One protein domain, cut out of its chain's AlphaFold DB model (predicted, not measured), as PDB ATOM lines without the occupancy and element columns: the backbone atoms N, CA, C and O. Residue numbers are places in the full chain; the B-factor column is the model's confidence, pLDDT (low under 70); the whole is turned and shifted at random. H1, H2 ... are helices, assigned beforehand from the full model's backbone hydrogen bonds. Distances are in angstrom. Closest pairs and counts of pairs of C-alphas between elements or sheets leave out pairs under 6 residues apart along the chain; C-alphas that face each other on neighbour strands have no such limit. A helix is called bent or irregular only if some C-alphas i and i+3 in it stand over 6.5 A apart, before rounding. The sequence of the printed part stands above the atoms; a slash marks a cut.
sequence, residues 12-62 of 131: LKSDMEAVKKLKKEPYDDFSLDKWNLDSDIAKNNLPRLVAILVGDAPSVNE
ATOM      1  N   LEU A  12      49.002 397.440  33.402       89.12
ATOM      2  CA  LEU A  12      50.137 397.542  32.484       89.12
ATOM      3  C   LEU A  12      51.336 396.713  32.956       89.12
ATOM      4  O   LEU A  12      52.008 396.093  32.138       89.12
ATOM      5  N   LYS A  13      51.573 396.630  34.271       90.12
ATOM      6  CA  LYS A  13      52.642 395.780  34.813       90.12
ATOM      7  C   LYS A  13      52.446 394.312  34.420       90.12
ATOM      8  O   LYS A  13      53.372 393.687  33.910       90.12
ATOM      9  N   SER A  14      51.233 393.785  34.608       91.25
ATOM     10  CA  SER A  14      50.898 392.404  34.241       91.25
ATOM     11  C   SER A  14      50.982 392.187  32.730       91.25
ATOM     12  O   SER A  14      51.530 391.177  32.293       91.25
ATOM     13  N   ASP A  15      50.517 393.151  31.932       91.56
ATOM     14  CA  ASP A  15      50.593 393.098  30.469       91.56
ATOM     15  C   ASP A  15      52.052 393.014  29.987       91.56
ATOM     16  O   ASP A  15      52.398 392.145  29.183       91.56
ATOM     17  N   MET A  16      52.941 393.855  30.530       90.88
ATOM     18  CA  MET A  16      54.362 393.868  30.173       90.88
ATOM     19  C   MET A  16      55.107 392.586  30.592       90.88
ATOM     20  O   MET A  16      56.081 392.193  29.945       90.88
ATOM     21  N   GLU A  17      54.693 391.930  31.675       92.38
ATOM     22  CA  GLU A  17      55.242 390.631  32.086       92.38
ATOM     23  C   GLU A  17      54.711 389.489  31.208       92.38
ATOM     24  O   GLU A  17      55.470 388.603  30.805       92.38
ATOM     25  N   ALA A  18      53.416 389.513  30.884       95.25
ATOM     26  CA  ALA A  18      52.758 388.494  30.079       95.25
ATOM     27  C   ALA A  18      53.223 388.519  28.618       95.25
ATOM     28  O   ALA A  18      53.482 387.459  28.048       95.25
ATOM     29  N   VAL A  19      53.400 389.701  28.017       94.25
ATOM     30  CA  VAL A  19      53.790 389.825  26.602       94.25
ATOM     31  C   VAL A  19      55.139 389.166  26.312       94.25
ATOM     32  O   VAL A  19      55.276 388.508  25.288       94.25
ATOM     33  N   LYS A  20      56.100 389.224  27.247       91.94
ATOM     34  CA  LYS A  20      57.405 388.550  27.108       91.94
ATOM     35  C   LYS A  20      57.300 387.024  27.050       91.94
ATOM     36  O   LYS A  20      58.176 386.376  26.492       91.94
ATOM     37  N   LYS A  21      56.261 386.453  27.665       94.31
ATOM     38  CA  LYS A  21      56.001 385.004  27.691       94.31
ATOM     39  C   LYS A  21      55.114 384.559  26.529       94.31
ATOM     40  O   LYS A  21      55.217 383.422  26.073       94.31
ATOM     41  N   LEU A  22      54.210 385.439  26.099       95.69
ATOM     42  CA  LEU A  22      53.174 385.128  25.123       95.69
ATOM     43  C   LEU A  22      53.567 385.471  23.687       95.69
ATOM     44  O   LEU A  22      53.115 384.781  22.778       95.69
ATOM     45  N   LYS A  23      54.390 386.496  23.455       95.25
ATOM     46  CA  LYS A  23      54.838 386.865  22.110       95.25
ATOM     47  C   LYS A  23      56.091 386.074  21.731       95.25
ATOM     48  O   LYS A  23      57.045 386.003  22.501       95.25
ATOM     49  N   LYS A  24      56.088 385.498  20.530       95.06
ATOM     50  CA  LYS A  24      57.227 384.799  19.921       95.06
ATOM     51  C   LYS A  24      57.933 385.712  18.921       95.06
ATOM     52  O   LYS A  24      57.309 386.622  18.366       95.06
ATOM     53  N   GLU A  25      59.215 385.441  18.687       94.00
ATOM     54  CA  GLU A  25      59.959 386.067  17.596       94.00
ATOM     55  C   GLU A  25      59.423 385.610  16.221       94.00
ATOM     56  O   GLU A  25      58.998 384.456  16.081       94.00
ATOM     57  N   PRO A  26      59.454 386.485  15.200       94.44
ATOM     58  CA  PRO A  26      59.834 387.897  15.283       94.44
ATOM     59  C   PRO A  26      58.740 388.743  15.974       94.44
ATOM     60  O   PRO A  26      57.541 388.483  15.853       94.44
ATOM     61  N   TYR A  27      59.156 389.705  16.806       90.06
ATOM     62  CA  TYR A  27      58.252 390.415  17.727       90.06
ATOM     63  C   TYR A  27      57.346 391.451  17.048       90.06
ATOM     64  O   TYR A  27      56.309 391.799  17.609       90.06
ATOM     65  N   ASP A  28      57.718 391.903  15.859       88.31
ATOM     66  CA  ASP A  28      56.991 392.828  14.986       88.31
ATOM     67  C   ASP A  28      55.984 392.126  14.056       88.31
ATOM     68  O   ASP A  28      55.144 392.783  13.448       88.31
ATOM     69  N   ASP A  29      56.013 390.794  13.982       90.06
ATOM     70  CA  ASP A  29      55.003 390.007  13.276       90.06
ATOM     71  C   ASP A  29      53.837 389.669  14.212       90.06
ATOM     72  O   ASP A  29      53.967 388.870  15.144       90.06
ATOM     73  N   PHE A  30      52.680 390.280  13.972       89.25
ATOM     74  CA  PHE A  30      51.480 390.112  14.791       89.25
ATOM     75  C   PHE A  30      50.579 388.939  14.374       89.25
ATOM     76  O   PHE A  30      49.494 388.781  14.941       89.25
ATOM     77  N   SER A  31      51.020 388.098  13.432       90.50
ATOM     78  CA  SER A  31      50.293 386.901  12.996       90.50
ATOM     79  C   SER A  31      49.998 385.950  14.158       90.50
ATOM     80  O   SER A  31      50.755 385.851  15.128       90.50
ATOM     81  N   LEU A  32      48.876 385.228  14.067       89.44
ATOM     82  CA  LEU A  32      48.364 384.387  15.154       89.44
ATOM     83  C   LEU A  32      49.368 383.310  15.609       89.44
ATOM     84  O   LEU A  32      49.464 383.012  16.799       89.44
ATOM     85  N   ASP A  33      50.155 382.759  14.685       92.31
ATOM     86  CA  ASP A  33      51.180 381.747  14.959       92.31
ATOM     87  C   ASP A  33      52.375 382.293  15.765       92.31
ATOM     88  O   ASP A  33      53.120 381.521  16.379       92.31
ATOM     89  N   LYS A  34      52.531 383.623  15.839       95.06
ATOM     90  CA  LYS A  34      53.555 384.299  16.649       95.06
ATOM     91  C   LYS A  34      53.128 384.545  18.094       95.06
ATOM     92  O   LYS A  34      53.828 385.250  18.826       95.06
ATOM     93  N   TRP A  35      52.023 383.944  18.520       94.31
ATOM     94  CA  TRP A  35      51.556 383.949  19.901       94.31
ATOM     95  C   TRP A  35      51.625 382.542  20.510       94.31
ATOM     96  O   TRP A  35      51.476 381.518  19.839       94.31
ATOM     97  N   ASN A  36      51.912 382.465  21.808       94.88
ATOM     98  CA  ASN A  36      51.909 381.225  22.575       94.88
ATOM     99  C   ASN A  36      50.512 380.959  23.152       94.88
ATOM    100  O   ASN A  36      50.231 381.307  24.299       94.88
ATOM    101  N   LEU A  37      49.639 380.371  22.333       93.38
ATOM    102  CA  LEU A  37      48.247 380.092  22.706       93.38
ATOM    103  C   LEU A  37      48.117 379.000  23.780       93.38
ATOM    104  O   LEU A  37      47.128 378.984  24.505       93.38
ATOM    105  N   ASP A  38      49.127 378.138  23.910       93.56
ATOM    106  CA  ASP A  38      49.126 376.998  24.834       93.56
ATOM    107  C   ASP A  38      49.536 377.377  26.267       93.56
ATOM    108  O   ASP A  38      49.515 376.542  27.166       93.56
ATOM    109  N   SER A  39      49.935 378.631  26.497       94.25
ATOM    110  CA  SER A  39      50.359 379.089  27.818       94.25
ATOM    111  C   SER A  39      49.186 379.221  28.788       94.25
ATOM    112  O   SER A  39      48.143 379.784  28.460       94.25
ATOM    113  N   ASP A  40      49.411 378.836  30.041       95.38
ATOM    114  CA  ASP A  40      48.445 378.908  31.144       95.38
ATOM    115  C   ASP A  40      47.866 380.323  31.338       95.38
ATOM    116  O   ASP A  40      46.722 380.496  31.761       95.38
ATOM    117  N   ILE A  41      48.655 381.352  31.010       94.38
ATOM    118  CA  ILE A  41      48.269 382.764  31.140       94.38
ATOM    119  C   ILE A  41      47.599 383.327  29.878       94.38
ATOM    120  O   ILE A  41      47.078 384.445  29.910       94.38
ATOM    121  N   ALA A  42      47.573 382.579  28.769       92.88
ATOM    122  CA  ALA A  42      47.029 383.052  27.499       92.88
ATOM    123  C   ALA A  42      45.553 383.441  27.642       92.88
ATOM    124  O   ALA A  42      45.165 384.533  27.243       92.88
ATOM    125  N   LYS A  43      44.740 382.618  28.312       91.62
ATOM    126  CA  LYS A  43      43.301 382.880  28.485       91.62
ATOM    127  C   LYS A  43      42.995 384.230  29.148       91.62
ATOM    128  O   LYS A  43      41.990 384.851  28.815       91.62
ATOM    129  N   ASN A  44      43.849 384.677  30.068       90.81
ATOM    130  CA  ASN A  44      43.605 385.880  30.864       90.81
ATOM    131  C   ASN A  44      44.262 387.127  30.262       90.81
ATOM    132  O   ASN A  44      43.668 388.201  30.284       90.81
ATOM    133  N   ASN A  45      45.478 386.999  29.727       93.12
ATOM    134  CA  ASN A  45      46.271 388.147  29.283       93.12
ATOM    135  C   ASN A  45      46.236 388.355  27.765       93.12
ATOM    136  O   ASN A  45      46.300 389.494  27.301       93.12
ATOM    137  N   LEU A  46      46.117 387.281  26.975       91.69
ATOM    138  CA  LEU A  46      46.232 387.362  25.520       91.69
ATOM    139  C   LEU A  46      45.155 388.242  24.866       91.69
ATOM    140  O   LEU A  46      45.535 389.053  24.026       91.69
ATOM    141  N   PRO A  47      43.857 388.175  25.236       91.38
ATOM    142  CA  PRO A  47      42.840 389.009  24.590       91.38
ATOM    143  C   PRO A  47      43.141 390.507  24.704       91.38
ATOM    144  O   PRO A  47      43.017 391.245  23.730       91.38
ATOM    145  N   ARG A  48      43.598 390.947  25.883       91.81
ATOM    146  CA  ARG A  48      43.976 392.342  26.132       91.81
ATOM    147  C   ARG A  48      45.230 392.737  25.351       91.81
ATOM    148  O   ARG A  48      45.248 393.802  24.745       91.81
ATOM    149  N   LEU A  49      46.250 391.879  25.330       92.88
ATOM    150  CA  LEU A  49      47.484 392.137  24.585       92.88
ATOM    151  C   LEU A  49      47.246 392.221  23.077       92.88
ATOM    152  O   LEU A  49      47.782 393.118  22.437       92.88
ATOM    153  N   VAL A  50      46.421 391.333  22.516       90.38
ATOM    154  CA  VAL A  50      46.038 391.383  21.098       90.38
ATOM    155  C   VAL A  50      45.235 392.649  20.803       90.38
ATOM    156  O   VAL A  50      45.510 393.319  19.813       90.38
ATOM    157  N   ALA A  51      44.296 393.033  21.675       89.81
ATOM    158  CA  ALA A  51      43.543 394.275  21.507       89.81
ATOM    159  C   ALA A  51      44.456 395.514  21.466       89.81
ATOM    160  O   ALA A  51      44.258 396.378  20.621       89.81
ATOM    161  N   ILE A  52      45.476 395.578  22.327       89.56
ATOM    162  CA  ILE A  52      46.432 396.697  22.360       89.56
ATOM    163  C   ILE A  52      47.383 396.654  21.158       89.56
ATOM    164  O   ILE A  52      47.561 397.653  20.478       89.56
ATOM    165  N   LEU A  53      48.015 395.509  20.896       88.69
ATOM    166  CA  LEU A  53      49.122 395.421  19.939       88.69
ATOM    167  C   LEU A  53      48.671 395.252  18.486       88.69
ATOM    168  O   LEU A  53      49.391 395.655  17.580       88.69
ATOM    169  N   VAL A  54      47.500 394.653  18.262       88.69
ATOM    170  CA  VAL A  54      46.934 394.422  16.923       88.69
ATOM    171  C   VAL A  54      45.748 395.342  16.675       88.69
ATOM    172  O   VAL A  54      45.658 395.948  15.615       88.69
ATOM    173  N   GLY A  55      44.849 395.466  17.655       88.38
ATOM    174  CA  GLY A  55      43.637 396.274  17.516       88.38
ATOM    175  C   GLY A  55      43.915 397.768  17.353       88.38
ATOM    176  O   GLY A  55      43.221 398.418  16.578       88.38
ATOM    177  N   ASP A  56      44.944 398.295  18.022       85.88
ATOM    178  CA  ASP A  56      45.342 399.707  17.902       85.88
ATOM    179  C   ASP A  56      46.392 399.955  16.804       85.88
ATOM    180  O   ASP A  56      46.724 401.097  16.489       85.88
ATOM    181  N   ALA A  57      46.910 398.893  16.175       84.75
ATOM    182  CA  ALA A  57      47.912 399.015  15.120       84.75
ATOM    183  C   ALA A  57      47.455 399.905  13.946       84.75
ATOM    184  O   ALA A  57      48.280 400.698  13.484       84.75
ATOM    185  N   PRO A  58      46.190 399.860  13.478       84.50
ATOM    186  CA  PRO A  58      45.715 400.776  12.442       84.50
ATOM    187  C   PRO A  58      45.804 402.250  12.859       84.50
ATOM    188  O   PRO A  58      46.203 403.083  12.054       84.50
ATOM    189  N   SER A  59      45.527 402.583  14.125       82.81
ATOM    190  CA  SER A  59      45.583 403.962  14.637       82.81
ATOM    191  C   SER A  59      46.986 404.575  14.566       82.81
ATOM    192  O   SER A  59      47.127 405.795  14.480       82.81
ATOM    193  N   VAL A  60      48.023 403.736  14.642       83.75
ATOM    194  CA  VAL A  60      49.431 404.157  14.702       83.75
ATOM    195  C   VAL A  60      50.124 404.021  13.348       83.75
ATOM    196  O   VAL A  60      50.924 404.879  12.973       83.75
ATOM    197  N   ASN A  61      49.839 402.937  12.623       84.00
ATOM    198  CA  ASN A  61      50.566 402.564  11.411       84.00
ATOM    199  C   ASN A  61      49.853 402.987  10.126       84.00
ATOM    200  O   ASN A  61      50.508 403.140   9.093       84.00
ATOM    201  N   GLU A  62      48.533 403.174  10.160       85.75
ATOM    202  CA  GLU A  62      47.794 403.634   8.992       85.75
ATOM    203  C   GLU A  62      47.678 405.154   8.992       85.75
ATOM    204  O   GLU A  62      47.488 405.820  10.012       85.75
TER     205      GLU A  62
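What this domain is: This is residues 12 to 62 of the 131 residues of an uncharacterized protein of [Eubacterium] rectale (UniProt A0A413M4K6). Two helices, H1 and H2, cross at about a right angle, and the short H3 follows the end of H2 along the longest axis. A long loop, residues 23 to 41, folds back from the end of H1 to the start of H2. The printed part has 51 residues with three named helices in the order H1, H2, H3 and no named strand: all helix. It is compact, with a radius of gyration of the C-alphas of 10.6 A, yet only just elongated, spanning 33 by 22 by 14 A.

Where its parts are: Find C-alpha 12 at (50.137, 397.542, 32.484); from there H1, residues 12 to 22, runs 14.7 A. H2, residues 42 to 55, begins at C-alpha 42 at (47.029, 383.052, 27.499) and runs 16.9 A; it is irregular, with C-alphas 44 and 47 7.1 A apart. H3, residues 57 to 61, ends at C-alpha 61 at (50.566, 402.564, 11.411).

How they stand to each other: Look at Ala 18 and Asn 45, whose C-alphas, 6.5 A apart, are the closest of H1 and H2; these helices touch, about perpendicular at 80 degrees. H2 and H3 meet only through their link, and H1 and H3 are apart. Each O i to N i+4 pair is within hydrogen-bond range in H3, 5 of 7 in H1 and 8 of 10 in H2.

The domain as a whole: The C-alphas farthest apart, those of Asp 40 and Glu 62, are 33.2 A apart. The link from H1 to H2 is long; that from H2 to H3 is tight. The printed part has no cut, and no printed residue is under 70 in pLDDT.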